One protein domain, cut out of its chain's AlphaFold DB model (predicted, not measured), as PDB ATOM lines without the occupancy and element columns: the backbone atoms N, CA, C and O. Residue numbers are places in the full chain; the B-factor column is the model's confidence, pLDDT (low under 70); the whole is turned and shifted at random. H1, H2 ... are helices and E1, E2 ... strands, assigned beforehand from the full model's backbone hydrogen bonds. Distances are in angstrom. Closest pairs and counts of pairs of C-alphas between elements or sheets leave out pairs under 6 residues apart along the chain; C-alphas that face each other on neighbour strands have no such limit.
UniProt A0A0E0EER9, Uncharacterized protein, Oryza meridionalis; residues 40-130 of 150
ATOM      1  N   LEU A  40      22.357  -7.780 -32.956       88.00
ATOM      2  CA  LEU A  40      21.708  -8.936 -33.592       88.00
ATOM      3  C   LEU A  40      22.702  -9.971 -34.153       88.00
ATOM      4  O   LEU A  40      22.276 -11.001 -34.665       88.00
ATOM      5  N   LYS A  41      24.014  -9.684 -34.146       88.88
ATOM      6  CA  LYS A  41      25.031 -10.494 -34.863       88.88
ATOM      7  C   LYS A  41      26.254 -10.877 -34.035       88.88
ATOM      8  O   LYS A  41      26.870 -11.900 -34.299       88.88
ATOM      9  N   GLN A  42      26.626 -10.032 -33.085       92.12
ATOM     10  CA  GLN A  42      27.819 -10.160 -32.239       92.12
ATOM     11  C   GLN A  42      27.482  -9.774 -30.795       92.12
ATOM     12  O   GLN A  42      26.322  -9.466 -30.512       92.12
ATOM     13  N   THR A  43      28.454  -9.742 -29.883       96.81
ATOM     14  CA  THR A  43      28.169  -9.286 -28.515       96.81
ATOM     15  C   THR A  43      27.800  -7.800 -28.487       96.81
ATOM     16  O   THR A  43      28.243  -7.002 -29.320       96.81
ATOM     17  N   ASN A  44      26.998  -7.410 -27.498       95.81
ATOM     18  CA  ASN A  44      26.605  -6.019 -27.293       95.81
ATOM     19  C   ASN A  44      27.822  -5.099 -27.120       95.81
ATOM     20  O   ASN A  44      27.914  -4.062 -27.775       95.81
ATOM     21  N   LEU A  45      28.811  -5.525 -26.331       95.81
ATOM     22  CA  LEU A  45      30.026  -4.748 -26.096       95.81
ATOM     23  C   LEU A  45      30.841  -4.520 -27.377       95.81
ATOM     24  O   LEU A  45      31.282  -3.398 -27.631       95.81
ATOM     25  N   GLU A  46      31.027  -5.550 -28.208       96.50
ATOM     26  CA  GLU A  46      31.717  -5.403 -29.497       96.50
ATOM     27  C   GLU A  46      30.972  -4.437 -30.417       96.50
ATOM     28  O   GLU A  46      31.586  -3.610 -31.094       96.50
ATOM     29  N   PHE A  47      29.641  -4.533 -30.442       96.12
ATOM     30  CA  PHE A  47      28.796  -3.656 -31.241       96.12
ATOM     31  C   PHE A  47      28.909  -2.197 -30.785       96.12
ATOM     32  O   PHE A  47      29.246  -1.330 -31.589       96.12
ATOM     33  N   TRP A  48      28.742  -1.912 -29.495       96.81
ATOM     34  CA  TRP A  48      28.856  -0.547 -28.977       96.81
ATOM     35  C   TRP A  48      30.269   0.020 -29.127       96.81
ATOM     36  O   TRP A  48      30.429   1.200 -29.438       96.81
ATOM     37  N   SER A  49      31.300  -0.815 -28.974       96.69
ATOM     38  CA  SER A  49      32.690  -0.425 -29.230       96.69
ATOM     39  C   SER A  49      32.897   0.005 -30.689       96.69
ATOM     40  O   SER A  49      33.511   1.047 -30.950       96.69
ATOM     41  N   HIS A  50      32.318  -0.731 -31.647       95.31
ATOM     42  CA  HIS A  50      32.326  -0.358 -33.064       95.31
ATOM     43  C   HIS A  50      31.614   0.979 -33.311       95.31
ATOM     44  O   HIS A  50      32.193   1.875 -33.933       95.31
ATOM     45  N   GLU A  51      30.390   1.133 -32.797       95.50
ATOM     46  CA  GLU A  51      29.585   2.350 -32.958       95.50
ATOM     47  C   GLU A  51      30.281   3.576 -32.357       95.50
ATOM     48  O   GLU A  51      30.343   4.637 -32.983       95.50
ATOM     49  N   TRP A  52      30.893   3.434 -31.179       96.62
ATOM     50  CA  TRP A  52      31.687   4.501 -30.579       96.62
ATOM     51  C   TRP A  52      32.884   4.877 -31.456       96.62
ATOM     52  O   TRP A  52      33.040   6.045 -31.814       96.62
ATOM     53  N   LYS A  53      33.715   3.901 -31.845       97.31
ATOM     54  CA  LYS A  53      34.939   4.158 -32.617       97.31
ATOM     55  C   LYS A  53      34.639   4.820 -33.962       97.31
ATOM     56  O   LYS A  53      35.376   5.716 -34.370       97.31
ATOM     57  N   LYS A  54      33.580   4.373 -34.642       95.50
ATOM     58  CA  LYS A  54      33.231   4.796 -36.001       95.50
ATOM     59  C   LYS A  54      32.375   6.063 -36.055       95.50
ATOM     60  O   LYS A  54      32.544   6.864 -36.972       95.50
ATOM     61  N   HIS A  55      31.452   6.238 -35.111       94.38
ATOM     62  CA  HIS A  55      30.454   7.312 -35.145       94.38
ATOM     63  C   HIS A  55      30.530   8.225 -33.919       94.38
ATOM     64  O   HIS A  55      30.484   9.450 -34.061       94.38
ATOM     65  N   GLY A  56      30.713   7.653 -32.730       94.00
ATOM     66  CA  GLY A  56      30.790   8.404 -31.478       94.00
ATOM     67  C   GLY A  56      31.964   9.379 -31.400       94.00
ATOM     68  O   GLY A  56      31.768  10.537 -31.031       94.00
ATOM     69  N   THR A  57      33.156   8.980 -31.844       95.75
ATOM     70  CA  THR A  57      34.360   9.839 -31.868       95.75
ATOM     71  C   THR A  57      34.187  11.107 -32.716       95.75
ATOM     72  O   THR A  57      34.751  12.153 -32.399       95.75
ATOM     73  N   CYS A  58      33.340  11.061 -33.748       95.44
ATOM     74  CA  CYS A  58      33.021  12.200 -34.612       95.44
ATOM     75  C   CYS A  58      31.948  13.139 -34.026       95.44
ATOM     76  O   CYS A  58      31.724  14.231 -34.557       95.44
ATOM     77  N   SER A  59      31.255  12.734 -32.954       91.94
ATOM     78  CA  SER A  59      30.092  13.451 -32.405       91.94
ATOM     79  C   SER A  59      30.443  14.681 -31.560       91.94
ATOM     80  O   SER A  59      29.575  15.519 -31.320       91.94
ATOM     81  N   LYS A  60      31.708  14.807 -31.128       95.00
ATOM     82  CA  LYS A  60      32.185  15.778 -30.120       95.00
ATOM     83  C   LYS A  60      31.570  15.600 -28.718       95.00
ATOM     84  O   LYS A  60      31.730  16.484 -27.880       95.00
ATOM     85  N   LEU A  61      30.879  14.492 -28.459       94.31
ATOM     86  CA  LEU A  61      30.384  14.122 -27.132       94.31
ATOM     87  C   LEU A  61      31.415  13.259 -26.397       94.31
ATOM     88  O   LEU A  61      32.280  12.635 -27.014       94.31
ATOM     89  N   THR A  62      31.296  13.187 -25.071       95.50
ATOM     90  CA  THR A  62      31.945  12.121 -24.299       95.50
ATOM     91  C   THR A  62      31.309  10.774 -24.647       95.50
ATOM     92  O   THR A  62      30.183  10.728 -25.146       95.50
ATOM     93  N   GLN A  63      31.995   9.665 -24.362       94.50
ATOM     94  CA  GLN A  63      31.437   8.330 -24.606       94.50
ATOM     95  C   GLN A  63      30.112   8.120 -23.866       94.50
ATOM     96  O   GLN A  63      29.127   7.717 -24.481       94.50
ATOM     97  N   TYR A  64      30.064   8.492 -22.583       94.31
ATOM     98  CA  TYR A  64      28.829   8.495 -21.801       94.31
ATOM     99  C   TYR A  64      27.739   9.339 -22.481       94.31
ATOM    100  O   TYR A  64      26.653   8.838 -22.756       94.31
ATOM    101  N   GLY A  65      28.040  10.594 -22.838       93.88
ATOM    102  CA  GLY A  65      27.063  11.501 -23.450       93.88
ATOM    103  C   GLY A  65      26.559  11.032 -24.818       93.88
ATOM    104  O   GLY A  65      25.403  11.267 -25.159       93.88
ATOM    105  N   TYR A  66      27.394  10.340 -25.595       94.81
ATOM    106  CA  TYR A  66      26.999   9.733 -26.867       94.81
ATOM    107  C   TYR A  66      25.956   8.630 -26.669       94.81
ATOM    108  O   TYR A  66      24.898   8.659 -27.301       94.81
ATOM    109  N   PHE A  67      26.225   7.686 -25.767       95.12
ATOM    110  CA  PHE A  67      25.300   6.590 -25.487       95.12
ATOM    111  C   PHE A  67      24.034   7.067 -24.771       95.12
ATOM    112  O   PHE A  67      22.937   6.620 -25.103       95.12
ATOM    113  N   GLU A  68      24.149   8.036 -23.862       93.69
ATOM    114  CA  GLU A  68      22.995   8.665 -23.220       93.69
ATOM    115  C   GLU A  68      22.097   9.368 -24.257       93.69
ATOM    116  O   GLU A  68      20.872   9.213 -24.240       93.69
ATOM    117  N   ALA A  69      22.686  10.097 -25.212       91.62
ATOM    118  CA  ALA A  69      21.945  10.731 -26.300       91.62
ATOM    119  C   ALA A  69      21.255   9.703 -27.210       91.62
ATOM    120  O   ALA A  69      20.106   9.913 -27.604       91.62
ATOM    121  N   ALA A  70      21.917   8.583 -27.509       90.44
ATOM    122  CA  ALA A  70      21.322   7.499 -28.283       90.44
ATOM    123  C   ALA A  70      20.117   6.867 -27.567       90.44
ATOM    124  O   ALA A  70      19.072   6.686 -28.185       90.44
ATOM    125  N   LEU A  71      20.205   6.623 -26.255       90.50
ATOM    126  CA  LEU A  71      19.083   6.114 -25.454       90.50
ATOM    127  C   LEU A  71      17.927   7.120 -25.336       90.50
ATOM    128  O   LEU A  71      16.755   6.733 -25.316       90.50
ATOM    129  N   LYS A  72      18.226   8.424 -25.266       87.25
ATOM    130  CA  LYS A  72      17.201   9.482 -25.319       87.25
ATOM    131  C   LYS A  72      16.490   9.489 -26.672       87.25
ATOM    132  O   LYS A  72      15.269   9.624 -26.706       87.25
ATOM    133  N   LEU A  73      17.232   9.312 -27.766       80.88
ATOM    134  CA  LEU A  73      16.653   9.190 -29.101       80.88
ATOM    135  C   LEU A  73      15.803   7.923 -29.221       80.88
ATOM    136  O   LEU A  73      14.685   8.012 -29.715       80.88
ATOM    137  N   GLU A  74      16.277   6.788 -28.702       79.81
ATOM    138  CA  GLU A  74      15.518   5.534 -28.677       79.81
ATOM    139  C   GLU A  74      14.130   5.741 -28.065       79.81
ATOM    140  O   GLU A  74      13.134   5.413 -28.707       79.81
ATOM    141  N   LYS A  75      14.039   6.403 -26.903       73.25
ATOM    142  CA  LYS A  75      12.748   6.711 -26.259       73.25
ATOM    143  C   LYS A  75      11.798   7.503 -27.160       73.25
ATOM    144  O   LYS A  75      10.593   7.267 -27.115       73.25
ATOM    145  N   LEU A  76      12.315   8.428 -27.972       65.38
ATOM    146  CA  LEU A  76      11.509   9.181 -28.942       65.38
ATOM    147  C   LEU A  76      11.053   8.287 -30.105       65.38
ATOM    148  O   LEU A  76       9.958   8.463 -30.635       65.38
ATOM    149  N   THR A  77      11.875   7.306 -30.480       63.84
ATOM    150  CA  THR A  77      11.613   6.365 -31.576       63.84
ATOM    151  C   THR A  77      10.871   5.099 -31.174       63.84
ATOM    152  O   THR A  77      10.379   4.405 -32.053       63.84
ATOM    153  N   ASN A  78      10.702   4.806 -29.886       63.62
ATOM    154  CA  ASN A  78       9.898   3.673 -29.417       63.62
ATOM    155  C   ASN A  78       8.409   3.816 -29.816       63.62
ATOM    156  O   ASN A  78       7.627   2.871 -29.767       63.62
ATOM    157  N   ASN A  79       8.018   5.003 -30.297       69.62
ATOM    158  CA  ASN A  79       6.743   5.239 -30.961       69.62
ATOM    159  C   ASN A  79       6.695   4.690 -32.402       69.62
ATOM    160  O   ASN A  79       5.615   4.559 -32.947       69.62
ATOM    161  N   LEU A  80       7.810   4.343 -33.053       75.44
ATOM    162  CA  LEU A  80       7.811   3.883 -34.449       75.44
ATOM    163  C   LEU A  80       7.007   2.594 -34.625       75.44
ATOM    164  O   LEU A  80       6.154   2.529 -35.506       75.44
ATOM    165  N   THR A  81       7.214   1.600 -33.759       78.12
ATOM    166  CA  THR A  81       6.436   0.353 -33.791       78.12
ATOM    167  C   THR A  81       4.949   0.632 -33.598       78.12
ATOM    168  O   THR A  81       4.120   0.077 -34.313       78.12
ATOM    169  N   LYS A  82       4.604   1.551 -32.688       80.75
ATOM    170  CA  LYS A  82       3.218   1.966 -32.458       80.75
ATOM    171  C   LYS A  82       2.636   2.717 -33.665       80.75
ATOM    172  O   LYS A  82       1.549   2.386 -34.113       80.75
ATOM    173  N   ILE A  83       3.366   3.677 -34.230       79.94
ATOM    174  CA  ILE A  83       3.005   4.472 -35.416       79.94
ATOM    175  C   ILE A  83       2.706   3.572 -36.618       79.94
ATOM    176  O   ILE A  83       1.753   3.834 -37.358       79.94
ATOM    177  N   LEU A  84       3.527   2.536 -36.810       83.19
ATOM    178  CA  LEU A  84       3.340   1.523 -37.842       83.19
ATOM    179  C   LEU A  84       2.102   0.666 -37.535       83.19
ATOM    180  O   LEU A  84       1.233   0.519 -38.399       83.19
ATOM    181  N   ALA A  85       1.975   0.168 -36.301       86.94
ATOM    182  CA  ALA A  85       0.865  -0.687 -35.883       86.94
ATOM    183  C   ALA A  85      -0.497   0.021 -35.981       86.94
ATOM    184  O   ALA A  85      -1.433  -0.546 -36.544       86.94
ATOM    185  N   ASP A  86      -0.588   1.282 -35.542       87.06
ATOM    186  CA  ASP A  86      -1.784   2.134 -35.643       87.06
ATOM    187  C   ASP A  86      -2.256   2.304 -37.102       87.06
ATOM    188  O   ASP A  86      -3.414   2.625 -37.359       87.06
ATOM    189  N   ARG A  87      -1.366   2.078 -38.076       87.94
ATOM    190  CA  ARG A  87      -1.640   2.152 -39.521       87.94
ATOM    191  C   ARG A  87      -1.690   0.777 -40.190       87.94
ATOM    192  O   ARG A  87      -1.599   0.662 -41.416       87.94
ATOM    193  N   GLY A  88      -1.839  -0.278 -39.393       89.44
ATOM    194  CA  GLY A  88      -1.957  -1.651 -39.871       89.44
ATOM    195  C   GLY A  88      -0.685  -2.160 -40.546       89.44
ATOM    196  O   GLY A  88      -0.777  -2.892 -41.536       89.44
ATOM    197  N   VAL A  89       0.483  -1.725 -40.065       87.94
ATOM    198  CA  VAL A  89       1.803  -2.259 -40.420       87.94
ATOM    199  C   VAL A  89       2.437  -2.823 -39.152       87.94
ATOM    200  O   VAL A  89       2.901  -2.085 -38.292       87.94
ATOM    201  N   GLY A  90       2.459  -4.143 -39.029       87.38
ATOM    202  CA  GLY A  90       3.111  -4.834 -37.917       87.38
ATOM    203  C   GLY A  90       3.969  -6.002 -38.400       87.38
ATOM    204  O   GLY A  90       3.828  -6.407 -39.562       87.38
ATOM    205  N   PRO A  91       4.836  -6.553 -37.532       84.88
ATOM    206  CA  PRO A  91       5.567  -7.784 -37.819       84.88
ATOM    207  C   PRO A  91       4.604  -8.898 -38.246       84.88
ATOM    208  O   PRO A  91       3.553  -9.083 -37.632       84.88
ATOM    209  N   SER A  92       4.926  -9.611 -39.325       84.81
ATOM    210  CA  SER A  92       4.098 -10.706 -39.828       84.81
ATOM    211  C   SER A  92       4.900 -11.624 -40.745       84.81
ATOM    212  O   SER A  92       5.641 -11.140 -41.598       84.81
ATOM    213  N   ASP A  93       4.679 -12.932 -40.618       82.31
ATOM    214  CA  ASP A  93       5.259 -13.947 -41.509       82.31
ATOM    215  C   ASP A  93       4.425 -14.187 -42.778       82.31
ATOM    216  O   ASP A  93       4.878 -14.865 -43.704       82.31
ATOM    217  N   VAL A  94       3.204 -13.639 -42.816       84.25
ATOM    218  CA  VAL A  94       2.215 -13.850 -43.887       84.25
ATOM    219  C   VAL A  94       1.853 -12.562 -44.620       84.25
ATOM    220  O   VAL A  94       1.708 -12.566 -45.841       84.25
ATOM    221  N   ASN A  95       1.731 -11.445 -43.900       86.31
ATOM    222  CA  ASN A  95       1.358 -10.171 -44.499       86.31
ATOM    223  C   ASN A  95       2.584  -9.494 -45.103       86.31
ATOM    224  O   ASN A  95       3.623  -9.360 -44.460       86.31
ATOM    225  N   THR A  96       2.433  -8.993 -46.327       87.69
ATOM    226  CA  THR A  96       3.444  -8.159 -46.982       87.69
ATOM    227  C   THR A  96       2.928  -6.733 -47.133       87.69
ATOM    228  O   THR A  96       1.727  -6.491 -47.270       87.69
ATOM    229  N   TYR A  97       3.842  -5.766 -47.095       86.75
ATOM    230  CA  TYR A  97       3.518  -4.350 -47.240       86.75
ATOM    231  C   TYR A  97       4.357  -3.746 -48.357       86.75
ATOM    232  O   TYR A  97       5.542  -4.048 -48.506       86.75
ATOM    233  N   THR A  98       3.750  -2.860 -49.141       87.31
ATOM    234  CA  THR A  98       4.497  -2.091 -50.134       87.31
ATOM    235  C   THR A  98       5.399  -1.077 -49.435       87.31
ATOM    236  O   THR A  98       5.054  -0.555 -48.373       87.31
ATOM    237  N   PHE A  99       6.530  -0.735 -50.061       82.50
ATOM    238  CA  PHE A  99       7.407   0.335 -49.572       82.50
ATOM    239  C   PHE A  99       6.622   1.626 -49.305       82.50
ATOM    240  O   PHE A  99       6.793   2.248 -48.263       82.50
ATOM    241  N   ARG A 100       5.693   1.972 -50.210       83.62
ATOM    242  CA  ARG A 100       4.804   3.128 -50.070       83.62
ATOM    243  C   ARG A 100       3.969   3.072 -48.791       83.62
ATOM    244  O   ARG A 100       3.961   4.050 -48.063       83.62
ATOM    245  N   LYS A 101       3.338   1.935 -48.468       85.62
ATOM    246  CA  LYS A 101       2.537   1.797 -47.238       85.62
ATOM    247  C   LYS A 101       3.381   2.004 -45.975       85.62
ATOM    248  O   LYS A 101       2.929   2.670 -45.049       85.62
ATOM    249  N   ILE A 102       4.606   1.474 -45.948       84.44
ATOM    250  CA  ILE A 102       5.524   1.652 -44.811       84.44
ATOM    251  C   ILE A 102       6.003   3.111 -44.729       84.44
ATOM    252  O   ILE A 102       5.978   3.709 -43.660       84.44
ATOM    253  N   SER A 103       6.390   3.703 -45.860       79.44
ATOM    254  CA  SER A 103       6.806   5.106 -45.952       79.44
ATOM    255  C   SER A 103       5.699   6.068 -45.508       79.44
ATOM    256  O   SER A 103       5.933   6.946 -44.679       79.44
ATOM    257  N   ASP A 104       4.480   5.890 -46.015       83.25
ATOM    258  CA  ASP A 104       3.325   6.725 -45.675       83.25
ATOM    259  C   ASP A 104       2.985   6.605 -44.187       83.25
ATOM    260  O   ASP A 104       2.656   7.603 -43.543       83.25
ATOM    261  N   ALA A 105       3.148   5.409 -43.610       81.44
ATOM    262  CA  ALA A 105       2.944   5.210 -42.185       81.44
ATOM    263  C   ALA A 105       3.946   5.977 -41.311       81.44
ATOM    264  O   ALA A 105       3.602   6.397 -40.206       81.44
ATOM    265  N   LEU A 106       5.155   6.212 -41.820       77.62
ATOM    266  CA  LEU A 106       6.228   6.905 -41.116       77.62
ATOM    267  C   LEU A 106       6.228   8.438 -41.316       77.62
ATOM    268  O   LEU A 106       6.812   9.159 -40.507       77.62
ATOM    269  N   ASN A 107       5.563   8.960 -42.353       73.12
ATOM    270  CA  ASN A 107       5.668  10.363 -42.793       73.12
ATOM    271  C   ASN A 107       4.802  11.397 -42.028       73.12
ATOM    272  O   ASN A 107       4.657  12.529 -42.487       73.12
ATOM    273  N   GLN A 108       4.268  11.089 -40.839       55.66
ATOM    274  CA  GLN A 108       3.505  12.047 -40.008       55.66
ATOM    275  C   GLN A 108       4.149  12.292 -38.630       55.66
ATOM    276  O   GLN A 108       3.537  12.061 -37.591       55.66
ATOM    277  N   GLY A 109       5.399  12.764 -38.622       52.84
ATOM    278  CA  GLY A 109       6.088  13.197 -37.393       52.84
ATOM    279  C   GLY A 109       7.612  13.248 -37.498       52.84
ATOM    280  O   GLY A 109       8.264  13.994 -36.773       52.84
ATOM    281  N   HIS A 110       8.190  12.519 -38.453       53.47
ATOM    282  CA  HIS A 110       9.626  12.492 -38.711       53.47
ATOM    283  C   HIS A 110       9.871  12.432 -40.223       53.47
ATOM    284  O   HIS A 110       9.036  11.921 -40.964       53.47
ATOM    285  N   ARG A 111      11.015  12.944 -40.704       53.03
ATOM    286  CA  ARG A 111      11.470  12.789 -42.104       53.03
ATOM    287  C   ARG A 111      11.912  11.342 -42.365       53.03
ATOM    288  O   ARG A 111      13.063  11.079 -42.695       53.03
ATOM    289  N   ALA A 112      11.017  10.400 -42.105       52.16
ATOM    290  CA  ALA A 112      11.347   8.999 -41.942       52.16
ATOM    291  C   ALA A 112      11.459   8.223 -43.255       52.16
ATOM    292  O   ALA A 112      12.023   7.131 -43.268       52.16
ATOM    293  N   HIS A 113      11.043   8.834 -44.365       49.62
ATOM    294  CA  HIS A 113      11.338   8.348 -45.708       49.62
ATOM    295  C   HIS A 113      12.839   8.064 -45.932       49.62
ATOM    296  O   HIS A 113      13.178   7.059 -46.549       49.62
ATOM    297  N   ASP A 114      13.745   8.867 -45.357       54.97
ATOM    298  CA  ASP A 114      15.200   8.687 -45.531       54.97
ATOM    299  C   ASP A 114      15.796   7.576 -44.637       54.97
ATOM    300  O   ASP A 114      17.002   7.327 -44.659       54.97
ATOM    301  N   LEU A 115      14.973   6.915 -43.816       61.59
ATOM    302  CA  LEU A 115      15.421   6.017 -42.746       61.59
ATOM    303  C   LEU A 115      15.164   4.540 -43.054       61.59
ATOM    304  O   LEU A 115      15.704   3.677 -42.364       61.59
ATOM    305  N   LEU A 116      14.359   4.240 -44.075       69.31
ATOM    306  CA  LEU A 116      14.037   2.873 -44.468       69.31
ATOM    307  C   LEU A 116      15.166   2.245 -45.291       69.31
ATOM    308  O   LEU A 116      15.623   2.793 -46.292       69.31
ATOM    309  N   GLN A 117      15.565   1.039 -44.906       70.06
ATOM    310  CA  GLN A 117      16.401   0.148 -45.693       70.06
ATOM    311  C   GLN A 117      15.672  -1.152 -45.972       70.06
ATOM    312  O   GLN A 117      14.918  -1.644 -45.140       70.06
ATOM    313  N   VAL A 118      15.924  -1.720 -47.147       75.88
ATOM    314  CA  VAL A 118      15.435  -3.052 -47.484       75.88
ATOM    315  C   VAL A 118      16.577  -4.040 -47.315       75.88
ATOM    316  O   VAL A 118      17.580  -3.955 -48.021       75.88
ATOM    317  N   GLN A 119      16.420  -4.963 -46.377       75.25
ATOM    318  CA  GLN A 119      17.334  -6.073 -46.143       75.25
ATOM    319  C   GLN A 119      16.839  -7.315 -46.880       75.25
ATOM    320  O   GLN A 119      15.634  -7.488 -47.069       75.25
ATOM    321  N   GLN A 120      17.764  -8.161 -47.329       74.94
ATOM    322  CA  GLN A 120      17.435  -9.458 -47.910       74.94
ATOM    323  C   GLN A 120      17.920 -10.564 -46.987       74.94
ATOM    324  O   GLN A 120      19.105 -10.610 -46.665       74.94
ATOM    325  N   GLU A 121      17.023 -11.467 -46.609       74.94
ATOM    326  CA  GLU A 121      17.369 -12.672 -45.858       74.94
ATOM    327  C   GLU A 121      16.647 -13.866 -46.478       74.94
ATOM    328  O   GLU A 121      15.434 -13.824 -46.689       74.94
ATOM    329  N   GLN A 122      17.401 -14.916 -46.824       77.25
ATOM    330  CA  GLN A 122      16.872 -16.159 -47.411       77.25
ATOM    331  C   GLN A 122      15.923 -15.930 -48.612       77.25
ATOM    332  O   GLN A 122      14.905 -16.600 -48.764       77.25
ATOM    333  N   GLY A 123      16.228 -14.941 -49.462       77.44
ATOM    334  CA  GLY A 123      15.420 -14.595 -50.640       77.44
ATOM    335  C   GLY A 123      14.176 -13.737 -50.360       77.44
ATOM    336  O   GLY A 123      13.475 -13.361 -51.298       77.44
ATOM    337  N   ARG A 124      13.908 -13.375 -49.099       74.50
ATOM    338  CA  ARG A 124      12.823 -12.464 -48.698       74.50
ATOM    339  C   ARG A 124      13.357 -11.061 -48.420       74.50
ATOM    340  O   ARG A 124      14.506 -10.897 -48.018       74.50
ATOM    341  N   ARG A 125      12.522 -10.043 -48.655       80.06
ATOM    342  CA  ARG A 125      12.855  -8.623 -48.455       80.06
ATOM    343  C   ARG A 125      12.163  -8.090 -47.203       80.06
ATOM    344  O   ARG A 125      10.939  -8.131 -47.131       80.06
ATOM    345  N   TYR A 126      12.935  -7.532 -46.280       77.75
ATOM    346  CA  TYR A 126      12.459  -6.967 -45.017       77.75
ATOM    347  C   TYR A 126      12.742  -5.470 -44.965       77.75
ATOM    348  O   TYR A 126      13.786  -5.018 -45.434       77.75
ATOM    349  N   ALA A 127      11.816  -4.689 -44.411       74.50
ATOM    350  CA  ALA A 127      12.038  -3.271 -44.153       74.50
ATOM    351  C   ALA A 127      12.668  -3.086 -42.766       74.50
ATOM    352  O   ALA A 127      12.145  -3.594 -41.779       74.50
ATOM    353  N   ALA A 128      13.757  -2.329 -42.696       70.50
ATOM    354  CA  ALA A 128      14.465  -1.981 -41.470       70.50
ATOM    355  C   ALA A 128      14.627  -0.459 -41.372       70.50
ATOM    356  O   ALA A 128      14.842   0.209 -42.381       70.50
ATOM    357  N   VAL A 129      14.551   0.100 -40.164       69.19
ATOM    358  CA  VAL A 129      14.797   1.531 -39.919       69.19
ATOM    359  C   VAL A 129      16.248   1.708 -39.466       69.19
ATOM    360  O   VAL A 129      16.668   1.094 -38.492       69.19
ATOM    361  N   ARG A 130      17.037   2.523 -40.176       64.44
ATOM    362  CA  ARG A 130      18.497   2.654 -39.979       64.44
ATOM    363  C   ARG A 130      18.927   3.758 -39.007       64.44
ATOM    364  O   ARG A 130      20.080   3.793 -38.595       64.44
TER     365      ARG A 130
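AT A GLANCE: This is residues 40 to 130 of the 150 residues of an uncharacterized protein of Oryza meridionalis (UniProt A0A0E0EER9). What shape does the backbone make? It is a loose, open U: H3 and then H4 follow each other along one long side, with H1 and H2 turned back at one end, and H5, H6 and the hairpin of E1 and E2 at the other, leaving the space between the two ends empty. What is it made of? The printed part has 91 residues with six named helices and then two named strands, H1 H2 H3 H4 H5 H6 E1 E2, the strands forming one antiparallel sheet in the order E1 - E2; the class is mostly helix. How large is it? It is loose, with a radius of gyration of the C-alphas of 15.6 A and spans of 42 by 32 by 18 A, only just flat.

IN THESE COORDINATES: Where are the first helices? H1 is residues 44 to 54, 15.4 A long, from C-alpha 44 at (26.605, -6.019, -27.293); H2 is residues 56 to 59, 5.2 A. H3 is residues 63 to 77, 21.1 A, and H4 residues 79 to 85, 9.7 A. What comes after them? H5 is residues 99 to 106, 10.8 A, and H6 residues 112 to 115, 5.1 A. E1 is residues 116 to 121, 16.0 A, and E2 residues 124 to 129, 16.6 A, ending with C-alpha 129 at (14.797, 1.531, -39.919).

HOW THE PARTS SIT: How does H1 stand to H3? They are close but not clearly touching, about perpendicular at 74 degrees, the closest C-alphas being those of Trp 52 and Gln 63, 7.1 A apart. H2 and H3 touch only at the corner, H3 with residues 63 to 66 alone; the closest C-alphas, of Gly 56 and Tyr 66, are 6.1 A apart. What meets at the other end? H3 and H4 meet only through their link; H4 and H5 touch at a steep tilt of 49 degrees, opposite ways, with the C-alphas of Leu 84 and Ala 105 closest at 5.7 A. H5 and H6 touch only at the corner, the closest C-alphas being those of Ser 103 and His 113, 5.6 A apart. How are the strands and helix backbones bonded? E1 and E2 are an antiparallel hairpin, with N 119 and O 126 within hydrogen-bond range at 2.8 A. In H1, H3, H4 and H5 every O i to N i+4 pair is within range; H2 and H6 are too short for such a pair. Which parts stay apart? H1 is apart from E1 and E2, for instance, and H3 from H5.

THE WHOLE: How far does it reach? The two C-alphas farthest apart, those of Lys 60 and Val 94, are 44.3 A apart, and the printed part has no cut. Which link is long? The link from H4 to H5, 13 residues, is long; the other links are tight. Where is confidence low? The mean pLDDT of the printed part is 82.2, and residues 76 to 79, 108 to 116 and 129 to 130 are under 70.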